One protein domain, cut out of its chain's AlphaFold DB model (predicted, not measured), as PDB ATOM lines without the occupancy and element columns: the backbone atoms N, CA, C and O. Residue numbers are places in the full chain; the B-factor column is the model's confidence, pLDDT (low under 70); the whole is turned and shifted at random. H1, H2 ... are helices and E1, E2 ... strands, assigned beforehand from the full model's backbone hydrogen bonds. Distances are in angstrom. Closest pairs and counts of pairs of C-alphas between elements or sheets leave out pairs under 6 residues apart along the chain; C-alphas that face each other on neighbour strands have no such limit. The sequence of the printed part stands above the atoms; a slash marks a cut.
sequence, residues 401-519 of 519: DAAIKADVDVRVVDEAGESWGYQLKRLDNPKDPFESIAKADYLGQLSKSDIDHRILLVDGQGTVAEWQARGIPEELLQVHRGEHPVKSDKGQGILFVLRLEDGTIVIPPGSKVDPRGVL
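Overview. This is residues 401 to 519 of the 519 residues of an uncharacterized protein of Streptomyces spinoverrucosus (UniProt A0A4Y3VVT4). A twisted sheet of five strands has helices over one face, with H4 along E4 and E5, H2 near the E1 side, and H3 standing up at one end. H5 sits farther out beside H2 and H4, while the last residues, 508 to 519, loop round to the other face. The printed part has 119 residues with five named helices and five named strands, in the order E1 E2 H1 H2 E3 H3 H4 H5 E4 E5. The sheet order is E1 E2 E3 E4 E5, mixed, and the class is mixed, helices and strands. The whole is compact, with a radius of gyration of the C-alphas of 13.7 A and spans of 38 by 31 by 25 A.

Along the chain. E1 is residues 406 to 413, 17.3 A long, from C-alpha 406 at (88.636, 76.461, 108.206), and it bends by 85 degrees at residue 409. E2 is residues 419 to 426, 22.8 A; E3 is residues 453 to 459, 18.8 A; E4 is residues 495 to 500, 16.2 A. E5 is residues 503 to 507, 13.4 A, ending at C-alpha 507 at (94.777, 96.800, 104.231). H4, residues 472 to 481, is 14.3 A long. H1 is residues 433 to 437, H2 442 to 446, H3 464 to 469 and H5 488 to 491.

Arrangement. E2 and E3 are parallel, with N 423 and O 455 2.9 A apart, and E3 and E4 are parallel, with N 458 and O 497 2.8 A apart, each pair within hydrogen-bond range. The hairpins E1 and E2, and E4 and E5, are antiparallel, with N 412 and O 420 2.9 A apart and N 498 and O 505 2.9 A apart, also within range. E2, H1 H2, E3 is a strand-helix-strand unit, two parallel neighbour strands with helices between, and its crossover is right-handed; E3, H3 H4 H5, E4 is another. H3 and H4 on one face of the sheet make two layers, a sheet and helices over it, and H2 is on the same face. H4, at a height over the sheet of 8.4 A, runs along the strands, at 9 degrees to E5 on the local plane; the closest C-alphas are those of Leu 477 and Ile 507, 6.1 A. H3 stands up from the sheet, rising 58 degrees. H2 lies only just over E1, on which 3 of its 5 C-alphas fall. H1 only grazes the sheet and touches H4, closest at the C-alphas of Phe 434 and Ile 472, 6.0 A. H5 is not on the sheet; it touches H4 at the C-alphas of Val 479 and Gly 491, 5.0 A, and H2 at those of Leu 443 and Lys 490, 5.3 A. Every O i to N i+4 pair is within hydrogen-bond range in H1, H2, H3 and H4, and H5 is too short for one.

Size, cuts and confidence. The two C-alphas farthest apart, those of Ala 416 and Lys 431, are 41.1 A apart. The printed part has no cut and no long link, and it ends at the chain's last residue, 519. The mean pLDDT of the printed part is 93.1, and no printed residue is under 70.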
ATOM      1  N   ASP A 401      87.951  72.639 105.675       87.75
ATOM      2  CA  ASP A 401      88.667  71.662 106.488       87.75
ATOM      3  C   ASP A 401      87.963  71.534 107.844       87.75
ATOM      4  O   ASP A 401      87.929  72.466 108.654       87.75
ATOM      5  N   ALA A 402      87.379  70.360 108.085       85.31
ATOM      6  CA  ALA A 402      86.620  70.067 109.295       85.31
ATOM      7  C   ALA A 402      87.493  69.780 110.532       85.31
ATOM      8  O   ALA A 402      86.988  69.886 111.651       85.31
ATOM      9  N   ALA A 403      88.774  69.429 110.360       84.38
ATOM     10  CA  ALA A 403      89.693  69.144 111.461       84.38
ATOM     11  C   ALA A 403      90.148  70.441 112.147       84.38
ATOM     12  O   ALA A 403      90.074  70.553 113.371       84.38
ATOM     13  N   ILE A 404      90.532  71.454 111.363       84.38
ATOM     14  CA  ILE A 404      90.880  72.794 111.875       84.38
ATOM     15  C   ILE A 404      89.667  73.738 111.981       84.38
ATOM     16  O   ILE A 404      89.698  74.714 112.740       84.38
ATOM     17  N   LYS A 405      88.557  73.437 111.295       87.00
ATOM     18  CA  LYS A 405      87.397  74.335 111.111       87.00
ATOM     19  C   LYS A 405      87.785  75.605 110.345       87.00
ATOM     20  O   LYS A 405      87.512  76.715 110.810       87.00
ATOM     21  N   ALA A 406      88.459  75.422 109.213       87.81
ATOM     22  CA  ALA A 406      88.636  76.461 108.206       87.81
ATOM     23  C   ALA A 406      87.491  76.396 107.185       87.81
ATOM     24  O   ALA A 406      86.974  75.317 106.887       87.81
ATOM     25  N   ASP A 407      87.107  77.558 106.670       91.81
ATOM     26  CA  ASP A 407      86.129  77.749 105.600       91.81
ATOM     27  C   ASP A 407      86.688  78.859 104.704       91.81
ATOM     28  O   ASP A 407      87.188  79.860 105.225       91.81
ATOM     29  N   VAL A 408      86.691  78.640 103.392       95.50
ATOM     30  CA  VAL A 408      87.261  79.550 102.393       95.50
ATOM     31  C   VAL A 408      86.343  79.542 101.176       95.50
ATOM     32  O   VAL A 408      86.155  78.512 100.527       95.50
ATOM     33  N   ASP A 409      85.753  80.695 100.877       96.75
ATOM     34  CA  ASP A 409      84.722  80.852  99.850       96.75
ATOM     35  C   ASP A 409      85.261  80.592  98.444       96.75
ATOM     36  O   ASP A 409      84.651  79.850  97.676       96.75
ATOM     37  N   VAL A 410      86.414  81.184  98.127       97.94
ATOM     38  CA  VAL A 410      87.146  80.970  96.875       97.94
ATOM     39  C   VAL A 410      88.622  80.794  97.211       97.94
ATOM     40  O   VAL A 410      89.200  81.636  97.893       97.94
ATOM     41  N   ARG A 411      89.248  79.729  96.711       97.62
ATOM     42  CA  ARG A 411      90.708  79.580  96.675       97.62
ATOM     43  C   ARG A 411      91.166  79.582  95.224       97.62
ATOM     44  O   ARG A 411      90.564  78.902  94.398       97.62
ATOM     45  N   VAL A 412      92.249  80.289  94.927       97.56
ATOM     46  CA  VAL A 412      92.980  80.170  93.659       97.56
ATOM     47  C   VAL A 412      94.461  79.915  93.930       97.56
ATOM     48  O   VAL A 412      94.983  80.337  94.962       97.56
ATOM     49  N   VAL A 413      95.128  79.204  93.024       97.19
ATOM     50  CA  VAL A 413      96.589  79.041  93.015       97.19
ATOM     51  C   VAL A 413      97.148  79.664  91.746       97.19
ATOM     52  O   VAL A 413      96.558  79.520  90.670       97.19
ATOM     53  N   ASP A 414      98.262  80.382  91.874       95.75
ATOM     54  CA  ASP A 414      98.965  80.965  90.732       95.75
ATOM     55  C   ASP A 414     100.062  80.045  90.160       95.75
ATOM     56  O   ASP A 414     100.271  78.913  90.598       95.75
ATOM     57  N   GLU A 415     100.747  80.514  89.118       94.56
ATOM     58  CA  GLU A 415     101.770  79.748  88.392       94.56
ATOM     59  C   GLU A 415     103.045  79.485  89.212       94.56
ATOM     60  O   GLU A 415     103.830  78.612  88.839       94.56
ATOM     61  N   ALA A 416     103.257  80.206  90.320       95.00
ATOM     62  CA  ALA A 416     104.345  79.950  91.262       95.00
ATOM     63  C   ALA A 416     103.954  78.933  92.350       95.00
ATOM     64  O   ALA A 416     104.826  78.438  93.067       95.00
ATOM     65  N   GLY A 417     102.663  78.603  92.461       95.94
ATOM     66  CA  GLY A 417     102.116  77.774  93.530       95.94
ATOM     67  C   GLY A 417     101.655  78.562  94.760       95.94
ATOM     68  O   GLY A 417     101.215  77.927  95.718       95.94
ATOM     69  N   GLU A 418     101.717  79.902  94.750       96.75
ATOM     70  CA  GLU A 418     101.189  80.718  95.853       96.75
ATOM     71  C   GLU A 418      99.666  80.557  95.913       96.75
ATOM     72  O   GLU A 418      98.973  80.665  94.894       96.75
ATOM     73  N   SER A 419      99.130  80.300  97.108       96.81
ATOM     74  CA  SER A 419      97.702  80.089  97.311       96.81
ATOM     75  C   SER A 419      97.006  81.298  97.937       96.81
ATOM     76  O   SER A 419      97.461  81.903  98.909       96.81
ATOM     77  N   TRP A 420      95.860  81.638  97.351       97.69
ATOM     78  CA  TRP A 420      95.092  82.850  97.610       97.69
ATOM     79  C   TRP A 420      93.682  82.461  98.039       97.69
ATOM     80  O   TRP A 420      92.914  81.932  97.235       97.69
ATOM     81  N   GLY A 421      93.354  82.674  99.312       97.00
ATOM     82  CA  GLY A 421      92.093  82.266  99.929       97.00
ATOM     83  C   GLY A 421      91.253  83.463 100.337       97.00
ATOM     84  O   GLY A 421      91.623  84.204 101.248       97.00
ATOM     85  N   TYR A 422      90.101  83.614  99.693       97.31
ATOM     86  CA  TYR A 422      89.155  84.694  99.920       97.31
ATOM     87  C   TYR A 422      87.990  84.187 100.766       97.31
ATOM     88  O   TYR A 422      87.338  83.205 100.415       97.31
ATOM     89  N   GLN A 423      87.695  84.885 101.857       95.88
ATOM     90  CA  GLN A 423      86.404  84.837 102.541       95.88
ATOM     91  C   GLN A 423      85.607  86.056 102.079       95.88
ATOM     92  O   GLN A 423      86.080  87.180 102.235       95.88
ATOM     93  N   LEU A 424      84.411  85.859 101.518       95.19
ATOM     94  CA  LEU A 424      83.570  86.972 101.075       95.19
ATOM     95  C   LEU A 424      82.620  87.401 102.196       95.19
ATOM     96  O   LEU A 424      82.101  86.567 102.949       95.19
ATOM     97  N   LYS A 425      82.384  88.712 102.309       93.38
ATOM     98  CA  LYS A 425      81.511  89.302 103.324       93.38
ATOM     99  C   LYS A 425      80.774  90.539 102.806       93.38
ATOM    100  O   LYS A 425      81.331  91.628 102.772       93.38
ATOM    101  N   ARG A 426      79.478  90.404 102.518       92.31
ATOM    102  CA  ARG A 426      78.589  91.557 102.299       92.31
ATOM    103  C   ARG A 426      78.153  92.193 103.626       92.31
ATOM    104  O   ARG A 426      77.997  91.490 104.636       92.31
ATOM    105  N   LEU A 427      77.972  93.511 103.612       91.88
ATOM    106  CA  LEU A 427      77.581  94.339 104.751       91.88
ATOM    107  C   LEU A 427      76.401  95.260 104.410       91.88
ATOM    108  O   LEU A 427      76.574  96.427 104.064       91.88
ATOM    109  N   ASP A 428      75.189  94.740 104.582       86.94
ATOM    110  CA  ASP A 428      73.953  95.496 104.379       86.94
ATOM    111  C   ASP A 428      73.687  96.414 105.595       86.94
ATOM    112  O   ASP A 428      73.263  95.950 106.655       86.94
ATOM    113  N   ASN A 429      73.996  97.710 105.457       82.62
ATOM    114  CA  ASN A 429      73.866  98.785 106.455       82.62
ATOM    115  C   ASN A 429      74.185  98.382 107.922       82.62
ATOM    116  O   ASN A 429      73.321  98.462 108.808       82.62
ATOM    117  N   PRO A 430      75.412  97.916 108.224       86.31
ATOM    118  CA  PRO A 430      75.775  97.531 109.581       86.31
ATOM    119  C   PRO A 430      75.919  98.763 110.485       86.31
ATOM    120  O   PRO A 430      76.690  99.682 110.204       86.31
ATOM    121  N   LYS A 431      75.259  98.728 111.653       88.56
ATOM    122  CA  LYS A 431      75.455  99.726 112.726       88.56
ATOM    123  C   LYS A 431      76.945  99.912 113.043       88.56
ATOM    124  O   LYS A 431      77.448 101.033 113.119       88.56
ATOM    125  N   ASP A 432      77.641  98.784 113.147       91.88
ATOM    126  CA  ASP A 432      79.083  98.687 113.324       91.88
ATOM    127  C   ASP A 432      79.678  97.795 112.213       91.88
ATOM    128  O   ASP A 432      79.506  96.569 112.253       91.88
ATOM    129  N   PRO A 433      80.322  98.382 111.183       92.31
ATOM    130  CA  PRO A 433      81.015  97.629 110.146       92.31
ATOM    131  C   PRO A 433      82.233  96.882 110.695       92.31
ATOM    132  O   PRO A 433      82.447  95.736 110.306       92.31
ATOM    133  N   PHE A 434      82.997  97.473 111.622       94.25
ATOM    134  CA  PHE A 434      84.206  96.854 112.165       94.25
ATOM    135  C   PHE A 434      83.871  95.571 112.931       94.25
ATOM    136  O   PHE A 434      84.365  94.506 112.570       94.25
ATOM    137  N   GLU A 435      82.938  95.612 113.887       92.94
ATOM    138  CA  GLU A 435      82.448  94.407 114.578       92.94
ATOM    139  C   GLU A 435      81.690  93.442 113.649       92.94
ATOM    140  O   GLU A 435      81.494  92.271 113.983       92.94
ATOM    141  N   SER A 436      81.274  93.884 112.458       92.19
ATOM    142  CA  SER A 436      80.682  93.005 111.441       92.19
ATOM    143  C   SER A 436      81.714  92.266 110.583       92.19
ATOM    144  O   SER A 436      81.415  91.163 110.113       92.19
ATOM    145  N   ILE A 437      82.911  92.839 110.419       92.44
ATOM    146  CA  ILE A 437      84.075  92.276 109.714       92.44
ATOM    147  C   ILE A 437      84.908  91.433 110.684       92.44
ATOM    148  O   ILE A 437      85.087  90.232 110.484       92.44
ATOM    149  N   ALA A 438      85.355  92.040 111.785       91.81
ATOM    150  CA  ALA A 438      86.232  91.469 112.801       91.81
ATOM    151  C   ALA A 438      85.502  90.504 113.760       91.81
ATOM    152  O   ALA A 438      85.762  90.471 114.968       91.81
ATOM    153  N   LYS A 439      84.573  89.687 113.249       90.69
ATOM    154  CA  LYS A 439      83.966  88.612 114.041       90.69
ATOM    155  C   LYS A 439      84.967  87.486 114.230       90.69
ATOM    156  O   LYS A 439      85.589  87.007 113.283       90.69
ATOM    157  N   ALA A 440      85.072  87.027 115.473       85.25
ATOM    158  CA  ALA A 440      86.036  86.016 115.884       85.25
ATOM    159  C   ALA A 440      85.829  84.645 115.205       85.25
ATOM    160  O   ALA A 440      86.719  83.799 115.283       85.25
ATOM    161  N   ASP A 441      84.696  84.412 114.541       85.06
ATOM    162  CA  ASP A 441      84.468  83.200 113.754       85.06
ATOM    163  C   ASP A 441      85.021  83.340 112.332       85.06
ATOM    164  O   ASP A 441      85.832  82.508 111.945       85.06
ATOM    165  N   TYR A 442      84.721  84.430 111.609       84.88
ATOM    166  CA  TYR A 442      85.243  84.674 110.251       84.88
ATOM    167  C   TYR A 442      86.774  84.769 110.235       84.88
ATOM    168  O   TYR A 442      87.448  84.056 109.491       84.88
ATOM    169  N   LEU A 443      87.336  85.585 111.136       90.12
ATOM    170  CA  LEU A 443      88.785  85.660 111.335       90.12
ATOM    171  C   LEU A 443      89.351  84.284 111.737       90.12
ATOM    172  O   LEU A 443      90.409  83.878 111.270       90.12
ATOM    173  N   GLY A 444      88.613  83.523 112.555       87.44
ATOM    174  CA  GLY A 444      88.970  82.171 113.005       87.44
ATOM    175  C   GLY A 444      88.786  81.044 111.975       87.44
ATOM    176  O   GLY A 444      89.204  79.918 112.259       87.44
ATOM    177  N   GLN A 445      88.165  81.313 110.825       87.88
ATOM    178  CA  GLN A 445      88.061  80.402 109.681       87.88
ATOM    179  C   GLN A 445      89.260  80.613 108.747       87.88
ATOM    180  O   GLN A 445      89.989  79.657 108.484       87.88
ATOM    181  N   LEU A 446      89.533  81.865 108.356       88.38
ATOM    182  CA  LEU A 446      90.695  82.226 107.531       88.38
ATOM    183  C   LEU A 446      92.032  81.926 108.218       88.38
ATOM    184  O   LEU A 446      92.884  81.265 107.630       88.38
ATOM    185  N   SER A 447      92.237  82.392 109.456       89.31
ATOM    186  CA  SER A 447      93.555  82.350 110.124       89.31
ATOM    187  C   SER A 447      94.157  80.955 110.284       89.31
ATOM    188  O   SER A 447      95.376  80.837 110.377       89.31
ATOM    189  N   LYS A 448      93.325  79.910 110.293       89.06
ATOM    190  CA  LYS A 448      93.773  78.517 110.400       89.06
ATOM    191  C   LYS A 448      93.993  77.828 109.058       89.06
ATOM    192  O   LYS A 448      94.539  76.731 109.054       89.06
ATOM    193  N   SER A 449      93.488  78.397 107.963       88.19
ATOM    194  CA  SER A 449      93.633  77.795 106.638       88.19
ATOM    195  C   SER A 449      95.110  77.725 106.242       88.19
ATOM    196  O   SER A 449      95.866  78.666 106.491       88.19
ATOM    197  N   ASP A 450      95.501  76.602 105.642       89.81
ATOM    198  CA  ASP A 450      96.840  76.375 105.090       89.81
ATOM    199  C   ASP A 450      96.927  77.071 103.722       89.81
ATOM    200  O   ASP A 450      96.765  76.459 102.664       89.81
ATOM    201  N   ILE A 451      96.984  78.404 103.780       94.00
ATOM    202  CA  ILE A 451      96.921  79.321 102.643       94.00
ATOM    203  C   ILE A 451      97.882  80.485 102.897       94.00
ATOM    204  O   ILE A 451      97.828  81.125 103.951       94.00
ATOM    205  N   ASP A 452      98.719  80.784 101.906       95.81
ATOM    206  CA  ASP A 452      99.778  81.797 101.981       95.81
ATOM    207  C   ASP A 452      99.194  83.213 102.115       95.81
ATOM    208  O   ASP A 452      99.574  83.990 102.996       95.81
ATOM    209  N   HIS A 453      98.201  83.526 101.279       96.75
ATOM    210  CA  HIS A 453      97.523  84.817 101.244       96.75
ATOM    211  C   HIS A 453      96.059  84.653 101.657       96.75
ATOM    212  O   HIS A 453      95.239  84.101 100.925       96.75
ATOM    213  N   ARG A 454      95.729  85.130 102.862       96.62
ATOM    214  CA  ARG A 454      94.405  84.990 103.492       96.62
ATOM    215  C   ARG A 454      93.694  86.340 103.444       96.62
ATOM    216  O   ARG A 454      94.104  87.263 104.148       96.62
ATOM    217  N   ILE A 455      92.660  86.464 102.615       97.31
ATOM    218  CA  ILE A 455      91.981  87.728 102.304       97.31
ATOM    219  C   ILE A 455      90.532  87.691 102.796       97.31
ATOM    220  O   ILE A 455      89.768  86.788 102.457       97.31
ATOM    221  N   LEU A 456      90.123  88.705 103.557       97.12
ATOM    222  CA  LEU A 456      88.720  88.989 103.840       97.12
ATOM    223  C   LEU A 456      88.247  90.084 102.871       97.12
ATOM    224  O   LEU A 456      88.581  91.259 103.035       97.12
ATOM    225  N   LEU A 457      87.503  89.670 101.843       96.94
ATOM    226  CA  LEU A 457      86.933  90.542 100.819       96.94
ATOM    227  C   LEU A 457      85.554  91.017 101.284       96.94
ATOM    228  O   LEU A 457      84.640  90.213 101.480       96.94
ATOM    229  N   VAL A 458      85.420  92.321 101.499       96.19
ATOM    230  CA  VAL A 458      84.259  92.950 102.126       96.19
ATOM    231  C   VAL A 458      83.567  93.873 101.132       96.19
ATOM    232  O   VAL A 458      84.170  94.839 100.677       96.19
ATOM    233  N   ASP A 459      82.289  93.616 100.866       94.94
ATOM    234  CA  ASP A 459      81.423  94.517 100.103       94.94
ATOM    235  C   ASP A 459      80.630  95.384 101.086       94.94
ATOM    236  O   ASP A 459      79.765  94.880 101.816       94.94
ATOM    237  N   GLY A 460      80.972  96.672 101.146       93.12
ATOM    238  CA  GLY A 460      80.401  97.657 102.062       93.12
ATOM    239  C   GLY A 460      79.561  98.725 101.361       93.12
ATOM    240  O   GLY A 460      79.691  98.957 100.165       93.12
ATOM    241  N   GLN A 461      78.700  99.378 102.139       92.25
ATOM    242  CA  GLN A 461      77.925 100.552 101.724       92.25
ATOM    243  C   GLN A 461      78.577 101.844 102.235       92.25
ATOM    244  O   GLN A 461      79.318 101.827 103.229       92.25
ATOM    245  N   GLY A 462      78.259 102.959 101.584       93.25
ATOM    246  CA  GLY A 462      78.893 104.258 101.784       93.25
ATOM    247  C   GLY A 462      80.268 104.368 101.121       93.25
ATOM    248  O   GLY A 462      80.691 103.508 100.346       93.25
ATOM    249  N   THR A 463      80.961 105.456 101.444       95.69
ATOM    250  CA  THR A 463      82.184 105.904 100.762       95.69
ATOM    251  C   THR A 463      83.478 105.587 101.511       95.69
ATOM    252  O   THR A 463      83.512 105.481 102.742       95.69
ATOM    253  N   VAL A 464      84.589 105.538 100.775       96.31
ATOM    254  CA  VAL A 464      85.965 105.488 101.289       96.31
ATOM    255  C   VAL A 464      86.201 106.590 102.325       96.31
ATOM    256  O   VAL A 464      86.774 106.326 103.384       96.31
ATOM    257  N   ALA A 465      85.713 107.807 102.063       96.69
ATOM    258  CA  ALA A 465      85.852 108.945 102.969       96.69
ATOM    259  C   ALA A 465      85.110 108.741 104.303       96.69
ATOM    260  O   ALA A 465      85.671 109.013 105.367       96.69
ATOM    261  N   GLU A 466      83.879 108.221 104.281       95.56
ATOM    262  CA  GLU A 466      83.116 107.912 105.500       95.56
ATOM    263  C   GLU A 466      83.766 106.784 106.307       95.56
ATOM    264  O   GLU A 466      83.873 106.873 107.531       95.56
ATOM    265  N   TRP A 467      84.255 105.737 105.638       96.19
ATOM    266  CA  TRP A 467      84.934 104.622 106.299       96.19
ATOM    267  C   TRP A 467      86.267 105.038 106.933       96.19
ATOM    268  O   TRP A 467      86.560 104.627 108.059       96.19
ATOM    269  N   GLN A 468      87.040 105.901 106.265       96.00
ATOM    270  CA  GLN A 468      88.241 106.520 106.833       96.00
ATOM    271  C   GLN A 468      87.907 107.432 108.023       96.00
ATOM    272  O   GLN A 468      88.554 107.327 109.064       96.00
ATOM    273  N   ALA A 469      86.870 108.272 107.919       95.81
ATOM    274  CA  ALA A 469      86.428 109.148 109.007       95.81
ATOM    275  C   ALA A 469      85.936 108.374 110.246       95.81
ATOM    276  O   ALA A 469      86.042 108.872 111.367       95.81
ATOM    277  N   ARG A 470      85.442 107.141 110.061       95.44
ATOM    278  CA  ARG A 470      85.087 106.203 111.140       95.44
ATOM    279  C   ARG A 470      86.280 105.443 111.738       95.44
ATOM    280  O   ARG A 470      86.064 104.678 112.667       95.44
ATOM    281  N   GLY A 471      87.501 105.599 111.218       96.69
ATOM    282  CA  GLY A 471      88.709 104.922 111.719       96.69
ATOM    283  C   GLY A 471      88.852 103.438 111.343       96.69
ATOM    284  O   GLY A 471      89.896 102.843 111.609       96.69
ATOM    285  N   ILE A 472      87.858 102.853 110.661       96.50
ATOM    286  CA  ILE A 472      87.766 101.408 110.380       96.50
ATOM    287  C   ILE A 472      89.036 100.841 109.706       96.50
ATOM    288  O   ILE A 472      89.469  99.757 110.108       96.50
ATOM    289  N   PRO A 473      89.693 101.527 108.741       97.44
ATOM    290  CA  PRO A 473      90.922 101.010 108.143       97.44
ATOM    291  C   PRO A 473      92.103 100.890 109.118       97.44
ATOM    292  O   PRO A 473      92.893  99.959 108.989       97.44
ATOM    293  N   GLU A 474      92.224 101.786 110.104       97.25
ATOM    294  CA  GLU A 474      93.302 101.737 111.105       97.25
ATOM    295  C   GLU A 474      93.026 100.655 112.159       97.25
ATOM    296  O   GLU A 474      93.940  99.932 112.554       97.25
ATOM    297  N   GLU A 475      91.766 100.461 112.559       96.81
ATOM    298  CA  GLU A 475      91.387  99.347 113.439       96.81
ATOM    299  C   GLU A 475      91.648  97.991 112.763       96.81
ATOM    300  O   GLU A 475      92.281  97.117 113.356       96.81
ATOM    301  N   LEU A 476      91.268  97.821 111.490       97.06
ATOM    302  CA  LEU A 476      91.582  96.607 110.722       97.06
ATOM    303  C   LEU A 476      93.091  96.427 110.474       97.06
ATOM    304  O   LEU A 476      93.576  95.296 110.433       97.06
ATOM    305  N   LEU A 477      93.862  97.513 110.381       97.62
ATOM    306  CA  LEU A 477      95.323  97.456 110.294       97.62
ATOM    307  C   LEU A 477      95.960  96.984 111.614       97.62
ATOM    308  O   LEU A 477      96.893  96.178 111.593       97.62
ATOM    309  N   GLN A 478      95.416  97.391 112.764       97.25
ATOM    310  CA  GLN A 478      95.795  96.835 114.069       97.25
ATOM    311  C   GLN A 478      95.386  95.359 114.196       97.25
ATOM    312  O   GLN A 478      96.140  94.559 114.752       97.25
ATOM    313  N   VAL A 479      94.227  94.961 113.652       96.31
ATOM    314  CA  VAL A 479      93.800  93.549 113.584       96.31
ATOM    315  C   VAL A 479      94.798  92.728 112.757       96.31
ATOM    316  O   VAL A 479      95.272  91.702 113.243       96.31
ATOM    317  N   HIS A 480      95.192  93.210 111.573       96.38
ATOM    318  CA  HIS A 480      96.202  92.571 110.719       96.38
ATOM    319  C   HIS A 480      97.554  92.394 111.426       96.38
ATOM    320  O   HIS A 480      98.179  91.340 111.315       96.38
ATOM    321  N   ARG A 481      98.035  93.408 112.155       96.19
ATOM    322  CA  ARG A 481      99.335  93.335 112.847       96.19
ATOM    323  C   ARG A 481      99.319  92.429 114.086       96.19
ATOM    324  O   ARG A 481     100.381  92.005 114.539       96.19
ATOM    325  N   GLY A 482      98.139  92.112 114.626       95.00
ATOM    326  CA  GLY A 482      97.994  91.489 115.946       95.00
ATOM    327  C   GLY A 482      98.070  92.497 117.105       95.00
ATOM    328  O   GLY A 482      98.291  92.104 118.244       95.00
ATOM    329  N   GLU A 483      97.894  93.792 116.824       95.06
ATOM    330  CA  GLU A 483      97.952  94.897 117.795       95.06
ATOM    331  C   GLU A 483      96.580  95.208 118.425       95.06
ATOM    332  O   GLU A 483      96.518  95.797 119.504       95.06
ATOM    333  N   HIS A 484      95.471  94.821 117.778       94.31
ATOM    334  CA  HIS A 484      94.127  95.199 118.226       94.31
ATOM    335  C   HIS A 484      93.686  94.445 119.505       94.31
ATOM    336  O   HIS A 484      93.541  93.216 119.462       94.31
ATOM    337  N   PRO A 485      93.345  95.143 120.609       86.94
ATOM    338  CA  PRO A 485      93.307  94.587 121.973       86.94
ATOM    339  C   PRO A 485      92.249  93.505 122.246       86.94
ATOM    340  O   PRO A 485      92.294  92.857 123.287       86.94
ATOM    341  N   VAL A 486      91.282  93.318 121.342       84.94
ATOM    342  CA  VAL A 486      90.179  92.339 121.477       84.94
ATOM    343  C   VAL A 486      90.173  91.304 120.334       84.94
ATOM    344  O   VAL A 486      89.367  90.376 120.333       84.94
ATOM    345  N   LYS A 487      91.033  91.465 119.315       87.75
ATOM    346  CA  LYS A 487      90.887  90.780 118.009       87.75
ATOM    347  C   LYS A 487      92.193  90.228 117.417       87.75
ATOM    348  O   LYS A 487      92.131  89.507 116.421       87.75
ATOM    349  N   SER A 488      93.336  90.561 118.016       78.50
ATOM    350  CA  SER A 488      94.700  90.198 117.606       78.50
ATOM    351  C   SER A 488      94.839  88.762 117.086       78.50
ATOM    352  O   SER A 488      95.148  88.543 115.916       78.50
ATOM    353  N   ASP A 489      94.546  87.787 117.945       83.50
ATOM    354  CA  ASP A 489      95.018  86.399 117.828       83.50
ATOM    355  C   ASP A 489      94.439  85.644 116.624       83.50
ATOM    356  O   ASP A 489      94.978  84.626 116.195       83.50
ATOM    357  N   LYS A 490      93.314  86.129 116.088       87.94
ATOM    358  CA  LYS A 490      92.636  85.556 114.916       87.94
ATOM    359  C   LYS A 490      92.755  86.431 113.671       87.94
ATOM    360  O   LYS A 490      92.503  85.946 112.577       87.94
ATOM    361  N   GLY A 491      93.078  87.712 113.834       91.38
ATOM    362  CA  GLY A 491      93.219  88.669 112.739       91.38
ATOM    363  C   GLY A 491      94.615  88.727 112.124       91.38
ATOM    364  O   GLY A 491      94.769  89.219 111.008       91.38
ATOM    365  N   GLN A 492      95.627  88.233 112.844       94.75
ATOM    366  CA  GLN A 492      97.019  88.461 112.484       94.75
ATOM    367  C   GLN A 492      97.390  87.871 111.111       94.75
ATOM    368  O   GLN A 492      97.242  86.673 110.841       94.75
ATOM    369  N   GLY A 493      97.899  88.734 110.231       94.75
ATOM    370  CA  GLY A 493      98.276  88.394 108.862       94.75
ATOM    371  C   GLY A 493      97.098  88.065 107.937       94.75
ATOM    372  O   GLY A 493      97.314  87.376 106.941       94.75
ATOM    373  N   ILE A 494      95.869  88.486 108.259       96.56
ATOM    374  CA  ILE A 494      94.751  88.521 107.303       96.56
ATOM    375  C   ILE A 494      94.793  89.863 106.569       96.56
ATOM    376  O   ILE A 494      94.927  90.912 107.198       96.56
ATOM    377  N   LEU A 495      94.707  89.835 105.242       97.62
ATOM    378  CA  LEU A 495      94.556  91.025 104.406       97.62
ATOM    379  C   LEU A 495      93.070  91.388 104.317       97.62
ATOM    380  O   LEU A 495      92.225  90.498 104.221       97.62
ATOM    381  N   PHE A 496      92.741  92.677 104.315       97.75
ATOM    382  CA  PHE A 496      91.364  93.140 104.119       97.75
ATOM    383  C   PHE A 496      91.271  93.941 102.823       97.75
ATOM    384  O   PHE A 496      92.094  94.821 102.575       97.75
ATOM    385  N   VAL A 497      90.254  93.640 102.019       97.75
ATOM    386  CA  VAL A 497      89.904  94.395 100.810       97.75
ATOM    387  C   VAL A 497      88.478  94.884 100.995       97.75
ATOM    388  O   VAL A 497      87.557  94.074 101.058       97.75
ATOM    389  N   LEU A 498      88.299  96.193 101.146       97.25
ATOM    390  CA  LEU A 498      87.000  96.826 101.366       97.25
ATOM    391  C   LEU A 498      86.557  97.474 100.053       97.25
ATOM    392  O   LEU A 498      87.097  98.516  99.688       97.25
ATOM    393  N   ARG A 499      85.610  96.862  99.342       95.81
ATOM    394  CA  ARG A 499      84.989  97.437  98.142       95.81
ATOM    395  C   ARG A 499      83.789  98.277  98.574       95.81
ATOM    396  O   ARG A 499      82.891  97.764  99.244       95.81
ATOM    397  N   LEU A 500      83.820  99.562  98.238       95.75
ATOM    398  CA  LEU A 500      82.866 100.595  98.645       95.75
ATOM    399  C   LEU A 500      82.299 101.305  97.405       95.75
ATOM    400  O   LEU A 500      82.714 101.029  96.280       95.75
ATOM    401  N   GLU A 501      81.338 102.210  97.593       94.75
ATOM    402  CA  GLU A 501      80.573 102.806  96.483       94.75
ATOM    403  C   GLU A 501      81.411 103.716  95.563       94.75
ATOM    404  O   GLU A 501      81.074 103.877  94.389       94.75
ATOM    405  N   ASP A 502      82.512 104.280  96.069       95.62
ATOM    406  CA  ASP A 502      83.427 105.187  95.362       95.62
ATOM    407  C   ASP A 502      84.881 104.673  95.257       95.62
ATOM    408  O   ASP A 502      85.743 105.392  94.752       95.62
ATOM    409  N   GLY A 503      85.178 103.439  95.693       95.75
ATOM    410  CA  GLY A 503      86.513 102.847  95.541       95.75
ATOM    411  C   GLY A 503      86.814 101.639  96.436       95.75
ATOM    412  O   GLY A 503      85.978 101.185  97.216       95.75
ATOM    413  N   THR A 504      88.047 101.131  96.337       96.50
ATOM    414  CA  THR A 504      88.546  99.984  97.119       96.50
ATOM    415  C   THR A 504      89.616 100.422  98.127       96.50
ATOM    416  O   THR A 504      90.550 101.141  97.775       96.50
ATOM    417  N   ILE A 505      89.529  99.955  99.379       97.25
ATOM    418  CA  ILE A 505      90.575 100.120 100.405       97.25
ATOM    419  C   ILE A 505      91.277  98.778 100.637       97.25
ATOM    420  O   ILE A 505      90.645  97.810 101.059       97.25
ATOM    421  N   VAL A 506      92.594  98.735 100.426       97.81
ATOM    422  CA  VAL A 506      93.446  97.564 100.701       97.81
ATOM    423  C   VAL A 506      94.212  97.759 102.011       97.81
ATOM    424  O   VAL A 506      94.818  98.808 102.233       97.81
ATOM    425  N   ILE A 507      94.189  96.749 102.886       98.00
ATOM    426  CA  ILE A 507      94.777  96.800 104.231       98.00
ATOM    427  C   ILE A 507      95.642  95.548 104.481       98.00
ATOM    428  O   ILE A 507      95.100  94.438 104.485       98.00
ATOM    429  N   PRO A 508      96.951  95.701 104.769       97.88
ATOM    430  CA  PRO A 508      97.724  96.947 104.740       97.88
ATOM    431  C   PRO A 508      97.817  97.579 103.337       97.88
ATOM    432  O   PRO A 508      97.846  96.838 102.353       97.88
ATOM    433  N   PRO A 509      97.927  98.916 103.219       96.00
ATOM    434  CA  PRO A 509      98.114  99.580 101.927       96.00
ATOM    435  C   PRO A 509      99.325  99.038 101.155       96.00
ATOM    436  O   PRO A 509     100.377  98.784 101.741       96.00
ATOM    437  N   GLY A 510      99.175  98.865  99.838       93.88
ATOM    438  CA  GLY A 510     100.220  98.318  98.961       93.88
ATOM    439  C   GLY A 510     100.433  96.800  99.052       93.88
ATOM    440  O   GLY A 510     101.391  96.287  98.474       93.88
ATOM    441  N   SER A 511      99.572  96.062  99.762       95.19
ATOM    442  CA  SER A 511      99.626  94.593  99.785       95.19
ATOM    443  C   SER A 511      99.218  93.990  98.438       95.19
ATOM    444  O   SER A 511      98.189  94.366  97.882       95.19
ATOM    445  N   LYS A 512      99.960  92.978  97.964       94.69
ATOM    446  CA  LYS A 512      99.475  92.042  96.933       94.69
ATOM    447  C   LYS A 512      98.264  91.309  97.534       94.69
ATOM    448  O   LYS A 512      98.444  90.524  98.463       94.69
ATOM    449  N   VAL A 513      97.053  91.624  97.067       94.00
ATOM    450  CA  VAL A 513      95.778  91.013  97.516       94.00
ATOM    451  C   VAL A 513      95.162  90.060  96.496       94.00
ATOM    452  O   VAL A 513      94.227  89.340  96.831       94.00
ATOM    453  N   ASP A 514      95.730  90.006  95.294       90.81
ATOM    454  CA  ASP A 514      95.450  89.004  94.277       90.81
ATOM    455  C   ASP A 514      96.741  88.672  93.483       90.81
ATOM    456  O   ASP A 514      97.746  89.384  93.611       90.81
ATOM    457  N   PRO A 515      96.761  87.605  92.665       88.75
ATOM    458  CA  PRO A 515      97.939  87.246  91.872       88.75
ATOM    459  C   PRO A 515      98.047  87.896  90.474       88.75
ATOM    460  O   PRO A 515      98.989  87.562  89.751       88.75
ATOM    461  N   ARG A 516      97.118  88.766  90.037       90.44
ATOM    462  CA  ARG A 516      96.987  89.178  88.616       90.44
ATOM    463  C   ARG A 516      96.504  90.618  88.312       90.44
ATOM    464  O   ARG A 516      96.441  90.954  87.134       90.44
ATOM    465  N   GLY A 517      96.204  91.459  89.301       86.56
ATOM    466  CA  GLY A 517      95.602  92.791  89.136       86.56
ATOM    467  C   GLY A 517      94.112  92.717  88.782       86.56
ATOM    468  O   GLY A 517      93.729  93.048  87.661       86.56
ATOM    469  N   VAL A 518      93.287  92.207  89.704       82.06
ATOM    470  CA  VAL A 518      91.888  91.800  89.454       82.06
ATOM    471  C   VAL A 518      90.871  92.471  90.396       82.06
ATOM    472  O   VAL A 518      89.705  92.592  90.007       82.06
ATOM    473  N   LEU A 519      91.279  92.876  91.608       82.88
ATOM    474  CA  LEU A 519      90.408  93.387  92.689       82.88
ATOM    475  C   LEU A 519      90.460  94.907  92.928       82.88
ATOM    476  O   LEU A 519      91.518  95.520  92.675       82.88
TER     477      LEU A 519